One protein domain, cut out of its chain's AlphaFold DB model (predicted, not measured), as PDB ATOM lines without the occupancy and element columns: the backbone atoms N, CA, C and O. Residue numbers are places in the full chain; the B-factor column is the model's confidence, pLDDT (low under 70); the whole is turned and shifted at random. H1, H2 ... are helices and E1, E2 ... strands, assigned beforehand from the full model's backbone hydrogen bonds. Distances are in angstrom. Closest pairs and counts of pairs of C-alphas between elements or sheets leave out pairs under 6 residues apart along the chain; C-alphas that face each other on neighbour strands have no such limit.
ATOM      1  N   VAL A 227     139.664 127.278 121.992       88.00
ATOM      2  CA  VAL A 227     140.851 126.649 122.590       88.00
ATOM      3  C   VAL A 227     141.411 127.562 123.682       88.00
ATOM      4  O   VAL A 227     141.212 128.778 123.651       88.00
ATOM      5  N   SER A 228     142.074 127.000 124.700       89.62
ATOM      6  CA  SER A 228     142.692 127.810 125.757       89.62
ATOM      7  C   SER A 228     144.205 127.918 125.602       89.62
ATOM      8  O   SER A 228     144.905 126.931 125.818       89.62
ATOM      9  N   ILE A 229     144.692 129.127 125.331       90.50
ATOM     10  CA  ILE A 229     146.121 129.448 125.236       90.50
ATOM     11  C   ILE A 229     146.660 129.786 126.629       90.50
ATOM     12  O   ILE A 229     145.961 130.401 127.443       90.50
ATOM     13  N   THR A 230     147.913 129.419 126.906       91.81
ATOM     14  CA  THR A 230     148.625 129.764 128.144       91.81
ATOM     15  C   THR A 230     149.915 130.544 127.872       91.81
ATOM     16  O   THR A 230     150.601 130.368 126.859       91.81
ATOM     17  N   TRP A 231     150.268 131.437 128.795       89.50
ATOM     18  CA  TRP A 231     151.534 132.171 128.775       89.50
ATOM     19  C   TRP A 231     152.015 132.453 130.197       89.50
ATOM     20  O   TRP A 231     151.238 132.381 131.148       89.50
ATOM     21  N   ILE A 232     153.299 132.761 130.351       89.50
ATOM     22  CA  ILE A 232     153.896 133.117 131.639       89.50
ATOM     23  C   ILE A 232     154.064 134.634 131.670       89.50
ATOM     24  O   ILE A 232     154.638 135.213 130.753       89.50
ATOM     25  N   GLN A 233     153.580 135.278 132.728       88.25
ATOM     26  CA  GLN A 233     153.766 136.709 132.959       88.25
ATOM     27  C   GLN A 233     154.255 136.918 134.393       88.25
ATOM     28  O   GLN A 233     153.565 136.548 135.341       88.25
ATOM     29  N   LYS A 234     155.455 137.496 134.559       86.25
ATOM     30  CA  LYS A 234     156.097 137.722 135.875       86.25
ATOM     31  C   LYS A 234     156.104 136.459 136.767       86.25
ATOM     32  O   LYS A 234     155.760 136.519 137.942       86.25
ATOM     33  N   GLY A 235     156.430 135.301 136.182       85.56
ATOM     34  CA  GLY A 235     156.459 134.000 136.872       85.56
ATOM     35  C   GLY A 235     155.093 133.345 137.126       85.56
ATOM     36  O   GLY A 235     155.048 132.228 137.632       85.56
ATOM     37  N   ILE A 236     153.979 133.988 136.759       88.44
ATOM     38  CA  ILE A 236     152.623 133.448 136.929       88.44
ATOM     39  C   ILE A 236     152.095 132.958 135.580       88.44
ATOM     40  O   ILE A 236     151.985 133.737 134.632       88.44
ATOM     41  N   THR A 237     151.695 131.687 135.502       89.56
ATOM     42  CA  THR A 237     151.000 131.148 134.324       89.56
ATOM     43  C   THR A 237     149.583 131.716 134.237       89.56
ATOM     44  O   THR A 237     148.752 131.522 135.127       89.56
ATOM     45  N   LYS A 238     149.299 132.426 133.148       90.06
ATOM     46  CA  LYS A 238     147.986 132.954 132.773       90.06
ATOM     47  C   LYS A 238     147.380 132.100 131.658       90.06
ATOM     48  O   LYS A 238     148.086 131.364 130.968       90.06
ATOM     49  N   ARG A 239     146.057 132.191 131.491       91.44
ATOM     50  CA  ARG A 239     145.326 131.532 130.403       91.44
ATOM     51  C   ARG A 239     144.207 132.416 129.866       91.44
ATOM     52  O   ARG A 239     143.541 133.088 130.649       91.44
ATOM     53  N   CYS A 240     143.963 132.352 128.565       90.88
ATOM     54  CA  CYS A 240     142.804 132.946 127.902       90.88
ATOM     55  C   CYS A 240     142.093 131.870 127.072       90.88
ATOM     56  O   CYS A 240     142.656 130.806 126.817       90.88
ATOM     57  N   LYS A 241     140.837 132.118 126.692       89.94
ATOM     58  CA  LYS A 241     140.136 131.330 125.670       89.94
ATOM     59  C   LYS A 241     140.111 132.143 124.382       89.94
ATOM     60  O   LYS A 241     139.856 133.343 124.443       89.94
ATOM     61  N   VAL A 242     140.355 131.488 123.258       90.25
ATOM     62  CA  VAL A 242     140.400 132.080 121.919       90.25
ATOM     63  C   VAL A 242     139.456 131.277 121.035       90.25
ATOM     64  O   VAL A 242     139.498 130.046 121.073       90.25
ATOM     65  N   ARG A 243     138.570 131.960 120.305       89.31
ATOM     66  CA  ARG A 243     137.693 131.327 119.309       89.31
ATOM     67  C   ARG A 243     138.512 130.925 118.089       89.31
ATOM     68  O   ARG A 243     139.436 131.653 117.724       89.31
ATOM     69  N   ILE A 244     138.169 129.794 117.487       88.25
ATOM     70  CA  ILE A 244     138.892 129.177 116.369       88.25
ATOM     71  C   ILE A 244     137.962 128.729 115.222       88.25
ATOM     72  O   ILE A 244     138.360 127.917 114.394       88.25
ATOM     73  N   ASP A 245     136.733 129.246 115.176       85.44
ATOM     74  CA  ASP A 245     135.726 129.039 114.122       85.44
ATOM     75  C   ASP A 245     136.110 129.736 112.793       85.44
ATOM     76  O   ASP A 245     135.378 130.576 112.267       85.44
ATOM     77  N   ILE A 246     137.302 129.434 112.268       83.06
ATOM     78  CA  ILE A 246     137.927 130.125 111.126       83.06
ATOM     79  C   ILE A 246     137.103 129.986 109.833       83.06
ATOM     80  O   ILE A 246     137.132 130.881 108.990       83.06
ATOM     81  N   GLU A 247     136.341 128.901 109.690       79.69
ATOM     82  CA  GLU A 247     135.472 128.613 108.536       79.69
ATOM     83  C   GLU A 247     134.385 129.674 108.316       79.69
ATOM     84  O   GLU A 247     133.963 129.902 107.186       79.69
ATOM     85  N   THR A 248     133.982 130.386 109.373       77.88
ATOM     86  CA  THR A 248     132.999 131.479 109.285       77.88
ATOM     87  C   THR A 248     133.557 132.763 108.653       77.88
ATOM     88  O   THR A 248     132.810 133.720 108.453       77.88
ATOM     89  N   ILE A 249     134.865 132.814 108.352       82.19
ATOM     90  CA  ILE A 249     135.581 134.045 107.998       82.19
ATOM     91  C   ILE A 249     136.140 133.975 106.583       82.19
ATOM     92  O   ILE A 249     137.110 133.268 106.280       82.19
ATOM     93  N   ASP A 250     135.568 134.823 105.744       83.06
ATOM     94  CA  ASP A 250     136.079 135.172 104.430       83.06
ATOM     95  C   ASP A 250     137.309 136.092 104.564       83.06
ATOM     96  O   ASP A 250     137.247 137.112 105.253       83.06
ATOM     97  N   TYR A 251     138.440 135.721 103.952       83.31
ATOM     98  CA  TYR A 251     139.686 136.498 104.043       83.31
ATOM     99  C   TYR A 251     139.638 137.767 103.191       83.31
ATOM    100  O   TYR A 251     140.196 138.800 103.567       83.31
ATOM    101  N   ASP A 252     138.956 137.707 102.049       84.06
ATOM    102  CA  ASP A 252     139.039 138.754 101.032       84.06
ATOM    103  C   ASP A 252     138.246 139.991 101.454       84.06
ATOM    104  O   ASP A 252     138.631 141.117 101.147       84.06
ATOM    105  N   LYS A 253     137.218 139.785 102.285       85.38
ATOM    106  CA  LYS A 253     136.425 140.835 102.942       85.38
ATOM    107  C   LYS A 253     137.133 141.522 104.121       85.38
ATOM    108  O   LYS A 253     136.602 142.500 104.643       85.38
ATOM    109  N   ILE A 254     138.295 141.031 104.569       86.56
ATOM    110  CA  ILE A 254     139.083 141.692 105.620       86.56
ATOM    111  C   ILE A 254     139.874 142.850 104.998       86.56
ATOM    112  O   ILE A 254     140.576 142.676 104.001       86.56
ATOM    113  N   ASP A 255     139.787 144.021 105.627       88.62
ATOM    114  CA  ASP A 255     140.516 145.232 105.244       88.62
ATOM    115  C   ASP A 255     142.050 145.030 105.205       88.62
ATOM    116  O   ASP A 255     142.635 144.396 106.089       88.62
ATOM    117  N   SER A 256     142.715 145.601 104.197       83.44
ATOM    118  CA  SER A 256     144.162 145.451 103.988       83.44
ATOM    119  C   SER A 256     145.008 146.087 105.091       83.44
ATOM    120  O   SER A 256     146.064 145.548 105.430       83.44
ATOM    121  N   ASP A 257     144.557 147.174 105.725       84.69
ATOM    122  CA  ASP A 257     145.291 147.738 106.866       84.69
ATOM    123  C   ASP A 257     145.167 146.838 108.111       84.69
ATOM    124  O   ASP A 257     146.121 146.712 108.888       84.69
ATOM    125  N   PHE A 258     144.052 146.114 108.267       87.81
ATOM    126  CA  PHE A 258     143.930 145.043 109.263       87.81
ATOM    127  C   PHE A 258     144.850 143.849 108.948       87.81
ATOM    128  O   PHE A 258     145.573 143.395 109.844       87.81
ATOM    129  N   LYS A 259     144.873 143.369 107.694       86.94
ATOM    130  CA  LYS A 259     145.765 142.282 107.234       86.94
ATOM    131  C   LYS A 259     147.228 142.609 107.540       86.94
ATOM    132  O   LYS A 259     147.901 141.850 108.238       86.94
ATOM    133  N   LEU A 260     147.697 143.790 107.130       82.88
ATOM    134  CA  LEU A 260     149.072 144.242 107.357       82.88
ATOM    135  C   LEU A 260     149.413 144.375 108.854       82.88
ATOM    136  O   LEU A 260     150.493 143.976 109.295       82.88
ATOM    137  N   LYS A 261     148.484 144.886 109.671       85.00
ATOM    138  CA  LYS A 261     148.681 145.081 111.119       85.00
ATOM    139  C   LYS A 261     148.857 143.771 111.892       85.00
ATOM    140  O   LYS A 261     149.629 143.747 112.863       85.00
ATOM    141  N   TYR A 262     148.157 142.709 111.491       86.19
ATOM    142  CA  TYR A 262     148.162 141.403 112.165       86.19
ATOM    143  C   TYR A 262     148.925 140.301 111.418       86.19
ATOM    144  O   TYR A 262     149.013 139.184 111.924       86.19
ATOM    145  N   SER A 263     149.575 140.646 110.305       86.31
ATOM    146  CA  SER A 263     150.658 139.865 109.711       86.31
ATOM    147  C   SER A 263     151.768 139.624 110.753       86.31
ATOM    148  O   SER A 263     152.296 140.564 111.359       86.31
ATOM    149  N   VAL A 264     152.060 138.351 111.033       82.31
ATOM    150  CA  VAL A 264     152.922 137.877 112.144       82.31
ATOM    151  C   VAL A 264     153.934 136.818 111.696       82.31
ATOM    152  O   VAL A 264     154.976 136.625 112.342       82.31
ATOM    153  N   PHE A 265     153.648 136.143 110.589       78.19
ATOM    154  CA  PHE A 265     154.575 135.250 109.918       78.19
ATOM    155  C   PHE A 265     155.143 136.001 108.714       78.19
ATOM    156  O   PHE A 265     154.391 136.520 107.894       78.19
ATOM    157  N   SER A 266     156.466 136.091 108.625       68.31
ATOM    158  CA  SER A 266     157.178 136.572 107.438       68.31
ATOM    159  C   SER A 266     157.398 135.402 106.480       68.31
ATOM    160  O   SER A 266     157.724 134.304 106.930       68.31
ATOM    161  N   GLY A 267     157.201 135.635 105.185       64.06
ATOM    162  CA  GLY A 267     157.530 134.679 104.131       64.06
ATOM    163  C   GLY A 267     158.977 134.841 103.684       64.06
ATOM    164  O   GLY A 267     159.671 135.765 104.120       64.06
ATOM    165  N   GLU A 268     159.413 133.954 102.797       58.69
ATOM    166  CA  GLU A 268     160.599 134.205 101.982       58.69
ATOM    167  C   GLU A 268     160.301 135.346 100.996       58.69
ATOM    168  O   GLU A 268     159.143 135.633 100.680       58.69
ATOM    169  N   TRP A 279     153.086 145.125 101.039       63.56
ATOM    170  CA  TRP A 279     153.246 143.692 100.775       63.56
ATOM    171  C   TRP A 279     152.424 142.873 101.772       63.56
ATOM    172  O   TRP A 279     152.593 143.015 102.986       63.56
ATOM    173  N   GLU A 280     151.539 142.018 101.261       63.44
ATOM    174  CA  GLU A 280     150.798 141.038 102.054       63.44
ATOM    175  C   GLU A 280     151.448 139.659 101.877       63.44
ATOM    176  O   GLU A 280     151.479 139.114 100.777       63.44
ATOM    177  N   ASN A 281     151.966 139.078 102.963       67.56
ATOM    178  CA  ASN A 281     152.502 137.719 102.931       67.56
ATOM    179  C   ASN A 281     151.362 136.687 102.959       67.56
ATOM    180  O   ASN A 281     150.649 136.592 103.963       67.56
ATOM    181  N   MET A 282     151.263 135.878 101.903       68.38
ATOM    182  CA  MET A 282     150.206 134.878 101.694       68.38
ATOM    183  C   MET A 282     150.504 133.487 102.282       68.38
ATOM    184  O   MET A 282     149.785 132.535 101.994       68.38
ATOM    185  N   ASN A 283     151.530 133.345 103.131       82.50
ATOM    186  CA  ASN A 283     151.760 132.113 103.897       82.50
ATOM    187  C   ASN A 283     150.481 131.698 104.663       82.50
ATOM    188  O   ASN A 283     149.879 132.523 105.355       82.50
ATOM    189  N   GLU A 284     150.100 130.420 104.578       83.44
ATOM    190  CA  GLU A 284     148.919 129.841 105.237       83.44
ATOM    191  C   GLU A 284     148.828 130.214 106.725       83.44
ATOM    192  O   GLU A 284     147.767 130.605 107.212       83.44
ATOM    193  N   ASP A 285     149.953 130.187 107.446       85.69
ATOM    194  CA  ASP A 285     150.004 130.526 108.873       85.69
ATOM    195  C   ASP A 285     149.749 132.011 109.136       85.69
ATOM    196  O   ASP A 285     149.214 132.382 110.185       85.69
ATOM    197  N   ASN A 286     150.072 132.868 108.169       87.31
ATOM    198  CA  ASN A 286     149.776 134.290 108.227       87.31
ATOM    199  C   ASN A 286     148.286 134.561 107.978       87.31
ATOM    200  O   ASN A 286     147.661 135.301 108.739       87.31
ATOM    201  N   VAL A 287     147.698 133.893 106.981       87.25
ATOM    202  CA  VAL A 287     146.251 133.931 106.707       87.25
ATOM    203  C   VAL A 287     145.466 133.436 107.929       87.25
ATOM    204  O   VAL A 287     144.528 134.101 108.375       87.25
ATOM    205  N   LEU A 288     145.886 132.321 108.541       88.88
ATOM    206  CA  LEU A 288     145.302 131.802 109.782       88.88
ATOM    207  C   LEU A 288     145.446 132.789 110.949       88.88
ATOM    208  O   LEU A 288     144.476 133.004 111.678       88.88
ATOM    209  N   ALA A 289     146.610 133.425 111.123       90.00
ATOM    210  CA  ALA A 289     146.821 134.429 112.167       90.00
ATOM    211  C   ALA A 289     145.888 135.639 112.009       90.00
ATOM    212  O   ALA A 289     145.260 136.059 112.984       90.00
ATOM    213  N   VAL A 290     145.745 136.169 110.790       90.06
ATOM    214  CA  VAL A 290     144.855 137.302 110.499       90.06
ATOM    215  C   VAL A 290     143.387 136.922 110.718       90.06
ATOM    216  O   VAL A 290     142.670 137.665 111.391       90.06
ATOM    217  N   LYS A 291     142.939 135.745 110.252       90.12
ATOM    218  CA  LYS A 291     141.571 135.258 110.512       90.12
ATOM    219  C   LYS A 291     141.299 135.067 112.009       90.12
ATOM    220  O   LYS A 291     140.263 135.509 112.501       90.12
ATOM    221  N   LEU A 292     142.234 134.479 112.761       90.88
ATOM    222  CA  LEU A 292     142.113 134.316 114.218       90.88
ATOM    223  C   LEU A 292     142.092 135.658 114.964       90.88
ATOM    224  O   LEU A 292     141.348 135.797 115.938       90.88
ATOM    225  N   ALA A 293     142.870 136.646 114.508       90.44
ATOM    226  CA  ALA A 293     142.831 138.008 115.035       90.44
ATOM    227  C   ALA A 293     141.462 138.662 114.788       90.44
ATOM    228  O   ALA A 293     140.886 139.221 115.720       90.44
ATOM    229  N   PHE A 294     140.927 138.540 113.568       91.56
ATOM    230  CA  PHE A 294     139.621 139.077 113.177       91.56
ATOM    231  C   PHE A 294     138.472 138.445 113.983       91.56
ATOM    232  O   PHE A 294     137.670 139.158 114.583       91.56
ATOM    233  N   LEU A 295     138.465 137.114 114.129       90.75
ATOM    234  CA  LEU A 295     137.469 136.373 114.920       90.75
ATOM    235  C   LEU A 295     137.395 136.797 116.394       90.75
ATOM    236  O   LEU A 295     136.378 136.620 117.068       90.75
ATOM    237  N   ASN A 296     138.516 137.284 116.924       90.31
ATOM    238  CA  ASN A 296     138.686 137.609 118.331       90.31
ATOM    239  C   ASN A 296     138.763 139.125 118.575       90.31
ATOM    240  O   ASN A 296     139.169 139.516 119.666       90.31
ATOM    241  N   VAL A 297     138.341 139.984 117.633       89.19
ATOM    242  CA  VAL A 297     138.289 141.453 117.822       89.19
ATOM    243  C   VAL A 297     137.532 141.833 119.105       89.19
ATOM    244  O   VAL A 297     138.076 142.568 119.925       89.19
ATOM    245  N   ASP A 298     136.376 141.223 119.371       87.06
ATOM    246  CA  ASP A 298     135.584 141.484 120.589       87.06
ATOM    247  C   ASP A 298     136.107 140.762 121.847       87.06
ATOM    248  O   ASP A 298     135.626 140.969 122.966       87.06
ATOM    249  N   ASN A 299     137.099 139.879 121.705       90.75
ATOM    250  CA  ASN A 299     137.631 139.082 122.805       90.75
ATOM    251  C   ASN A 299     138.633 139.901 123.633       90.75
ATOM    252  O   ASN A 299     139.853 139.745 123.538       90.75
ATOM    253  N   THR A 300     138.104 140.750 124.515       91.06
ATOM    254  CA  THR A 300     138.879 141.581 125.454       91.06
ATOM    255  C   THR A 300     139.941 140.790 126.230       91.06
ATOM    256  O   THR A 300     141.027 141.306 126.492       91.06
ATOM    257  N   ALA A 301     139.684 139.522 126.576       89.06
ATOM    258  CA  ALA A 301     140.656 138.684 127.282       89.06
ATOM    259  C   ALA A 301     141.857 138.290 126.402       89.06
ATOM    260  O   ALA A 301     142.983 138.238 126.901       89.06
ATOM    261  N   PHE A 302     141.638 138.050 125.106       91.62
ATOM    262  CA  PHE A 302     142.707 137.812 124.135       91.62
ATOM    263  C   PHE A 302     143.539 139.080 123.899       91.62
ATOM    264  O   PHE A 302     144.763 139.032 124.016       91.62
ATOM    265  N   TRP A 303     142.907 140.240 123.696       91.69
ATOM    266  CA  TRP A 303     143.650 141.496 123.518       91.69
ATOM    267  C   TRP A 303     144.401 141.949 124.766       91.69
ATOM    268  O   TRP A 303     145.493 142.502 124.655       91.69
ATOM    269  N   ASN A 304     143.881 141.671 125.961       92.00
ATOM    270  CA  ASN A 304     144.624 141.897 127.199       92.00
ATOM    271  C   ASN A 304     145.845 140.968 127.318       92.00
ATOM    272  O   ASN A 304     146.859 141.393 127.865       92.00
ATOM    273  N   ALA A 305     145.799 139.747 126.768       90.12
ATOM    274  CA  ALA A 305     146.974 138.877 126.663       90.12
ATOM    275  C   ALA A 305     148.005 139.430 125.660       90.12
ATOM    276  O   ALA A 305     149.182 139.549 125.999       90.12
ATOM    277  N   VAL A 306     147.552 139.859 124.474       90.81
ATOM    278  CA  VAL A 306     148.382 140.505 123.434       90.81
ATOM    279  C   VAL A 306     149.078 141.767 123.961       90.81
ATOM    280  O   VAL A 306     150.264 141.954 123.716       90.81
ATOM    281  N   LYS A 307     148.380 142.609 124.737       90.31
ATOM    282  CA  LYS A 307     148.957 143.799 125.400       90.31
ATOM    283  C   LYS A 307     149.930 143.458 126.538       90.31
ATOM    284  O   LYS A 307     150.787 144.266 126.869       90.31
ATOM    285  N   ALA A 308     149.754 142.305 127.183       88.00
ATOM    286  CA  ALA A 308     150.554 141.856 128.326       88.00
ATOM    287  C   ALA A 308     151.842 141.113 127.932       88.00
ATOM    288  O   ALA A 308     152.721 140.932 128.778       88.00
ATOM    289  N   THR A 309     151.907 140.650 126.685       86.88
ATOM    290  CA  THR A 309     153.060 140.007 126.050       86.88
ATOM    291  C   THR A 309     153.370 140.782 124.774       86.88
ATOM    292  O   THR A 309     153.839 141.914 124.860       86.88
ATOM    293  N   ASP A 310     153.054 140.226 123.611       88.88
ATOM    294  CA  ASP A 310     153.193 140.870 122.313       88.88
ATOM    295  C   ASP A 310     152.250 140.204 121.293       88.88
ATOM    296  O   ASP A 310     151.746 139.094 121.500       88.88
ATOM    297  N   LYS A 311     151.999 140.882 120.165       87.50
ATOM    298  CA  LYS A 311     151.106 140.359 119.115       87.50
ATOM    299  C   LYS A 311     151.653 139.096 118.441       87.50
ATOM    300  O   LYS A 311     150.864 138.246 118.041       87.50
ATOM    301  N   VAL A 312     152.977 138.968 118.325       88.88
ATOM    302  CA  VAL A 312     153.639 137.899 117.570       88.88
ATOM    303  C   VAL A 312     153.542 136.581 118.336       88.88
ATOM    304  O   VAL A 312     153.050 135.598 117.786       88.88
ATOM    305  N   THR A 313     153.921 136.547 119.615       89.19
ATOM    306  CA  THR A 313     153.846 135.325 120.430       89.19
ATOM    307  C   THR A 313     152.411 134.848 120.630       89.19
ATOM    308  O   THR A 313     152.154 133.648 120.536       89.19
ATOM    309  N   MET A 314     151.459 135.757 120.858       89.94
ATOM    310  CA  MET A 314     150.063 135.378 121.085       89.94
ATOM    311  C   MET A 314     149.360 134.866 119.826       89.94
ATOM    312  O   MET A 314     148.604 133.900 119.930       89.94
ATOM    313  N   LEU A 315     149.620 135.451 118.651       90.94
ATOM    314  CA  LEU A 315     149.052 134.955 117.393       90.94
ATOM    315  C   LEU A 315     149.728 133.660 116.928       90.94
ATOM    316  O   LEU A 315     149.020 132.737 116.533       90.94
ATOM    317  N   ARG A 316     151.054 133.512 117.091       90.56
ATOM    318  CA  ARG A 316     151.746 132.229 116.843       90.56
ATOM    319  C   ARG A 316     151.164 131.100 117.691       90.56
ATOM    320  O   ARG A 316     150.790 130.065 117.150       90.56
ATOM    321  N   LYS A 317     150.984 131.333 118.995       90.38
ATOM    322  CA  LYS A 317     150.340 130.369 119.900       90.38
ATOM    323  C   LYS A 317     148.889 130.064 119.539       90.38
ATOM    324  O   LYS A 317     148.425 128.963 119.822       90.38
ATOM    325  N   ALA A 318     148.159 131.016 118.955       90.81
ATOM    326  CA  ALA A 318     146.788 130.793 118.505       90.81
ATOM    327  C   ALA A 318     146.746 129.871 117.276       90.81
ATOM    328  O   ALA A 318     145.973 128.916 117.278       90.81
ATOM    329  N   VAL A 319     147.622 130.099 116.290       90.88
ATOM    330  CA  VAL A 319     147.773 129.231 115.107       90.88
ATOM    331  C   VAL A 319     148.252 127.832 115.505       90.88
ATOM    332  O   VAL A 319     147.659 126.845 115.083       90.88
ATOM    333  N   GLU A 320     149.254 127.729 116.382       90.69
ATOM    334  CA  GLU A 320     149.733 126.453 116.934       90.69
ATOM    335  C   GLU A 320     148.599 125.687 117.635       90.69
ATOM    336  O   GLU A 320     148.313 124.542 117.291       90.69
ATOM    337  N   SER A 321     147.872 126.349 118.544       88.81
ATOM    338  CA  SER A 321     146.737 125.757 119.270       88.81
ATOM    339  C   SER A 321     145.594 125.316 118.346       88.81
ATOM    340  O   SER A 321     144.907 124.339 118.647       88.81
ATOM    341  N   TYR A 322     145.377 126.030 117.236       89.62
ATOM    342  CA  TYR A 322     144.417 125.652 116.199       89.62
ATOM    343  C   TYR A 322     144.871 124.392 115.452       89.62
ATOM    344  O   TYR A 322     144.108 123.429 115.391       89.62
ATOM    345  N   LYS A 323     146.125 124.351 114.975       89.19
ATOM    346  CA  LYS A 323     146.713 123.171 114.315       89.19
ATOM    347  C   LYS A 323     146.666 121.936 115.218       89.19
ATOM    348  O   LYS A 323     146.195 120.889 114.789       89.19
ATOM    349  N   THR A 324     147.064 122.058 116.489       88.31
ATOM    350  CA  THR A 324     146.992 120.944 117.451       88.31
ATOM    351  C   THR A 324     145.569 120.413 117.611       88.31
ATOM    352  O   THR A 324     145.384 119.199 117.672       88.31
ATOM    353  N   LYS A 325     144.557 121.292 117.665       85.25
ATOM    354  CA  LYS A 325     143.164 120.847 117.755       85.25
ATOM    355  C   LYS A 325     142.686 120.193 116.453       85.25
ATOM    356  O   LYS A 325     142.114 119.114 116.532       85.25
ATOM    357  N   LYS A 326     142.966 120.783 115.284       85.00
ATOM    358  CA  LYS A 326     142.589 120.202 113.983       85.00
ATOM    359  C   LYS A 326     143.153 118.785 113.817       85.00
ATOM    360  O   LYS A 326     142.402 117.873 113.493       85.00
ATOM    361  N   ASN A 327     144.433 118.587 114.136       85.06
ATOM    362  CA  ASN A 327     145.073 117.270 114.070       85.06
ATOM    363  C   ASN A 327     144.467 116.275 115.081       85.06
ATOM    364  O   ASN A 327     144.349 115.090 114.782       85.06
ATOM    365  N   TYR A 328     144.084 116.739 116.279       81.31
ATOM    366  CA  TYR A 328     143.414 115.895 117.272       81.31
ATOM    367  C   TYR A 328     142.038 115.433 116.786       81.31
ATOM    368  O   TYR A 328     141.744 114.241 116.857       81.31
TER     369      TYR A 328
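Overview. This is residues 227 to 268 and 279 to 328 of the 365 residues of an uncharacterized protein of Nematocida sp. 1 ERTm6 (UniProt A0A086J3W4). A strand hairpin, E1 and E2, makes one end, with H3 packed mostly on E2 and H4 on E1; H2 crosses H4, and H1 packs across H2 at the other end. The printed part has 92 residues, in the order E1 E2 H1 H2 H3 H4, class mixed, compact with a radius of gyration of the C-alphas of 12.9 A, spanning 38 by 29 by 28 A.

Arrangement. E1, residues 227 to 233, and E2, residues 236 to 243, form an antiparallel hairpin, with N 229 and O 240 within hydrogen-bond range at 3.0 A. H3, residues 300 to 308, comes closest to E2 at the C-alphas of Phe 302 and Cys 240, 6.2 A. H4, residues 311 to 328, comes closest to E1 at the C-alphas of Ser 321 and Val 227, 6.8 A. With residues 315 to 319 alone, H4 touches H2, residues 284 to 295, about perpendicular at 77 degrees, closest at the C-alphas of Leu 315 and Ala 289, 5.7 A. H2, with residues 289 to 293 alone, touches H1, residues 256 to 262, closest at the C-alphas of Val 290 and Tyr 262, 5.5 A. In H1, H2, H3 and H4 every O i to N i+4 pair is within hydrogen-bond range.

Along the chain. E1 begins at C-alpha 227, (140.851, 126.649, 122.590). H4, 25.7 A long from first to last C-alpha, ends at C-alpha 328, (143.414, 115.895, 117.272).

Size, cuts and confidence. Residues 269 to 278 are not printed; C-alphas 268 and 279 are 12.1 A apart. The link from E2 to H1 is long, with 12 residues. pLDDT is under 70 at residues 266 to 268 and 279 to 282.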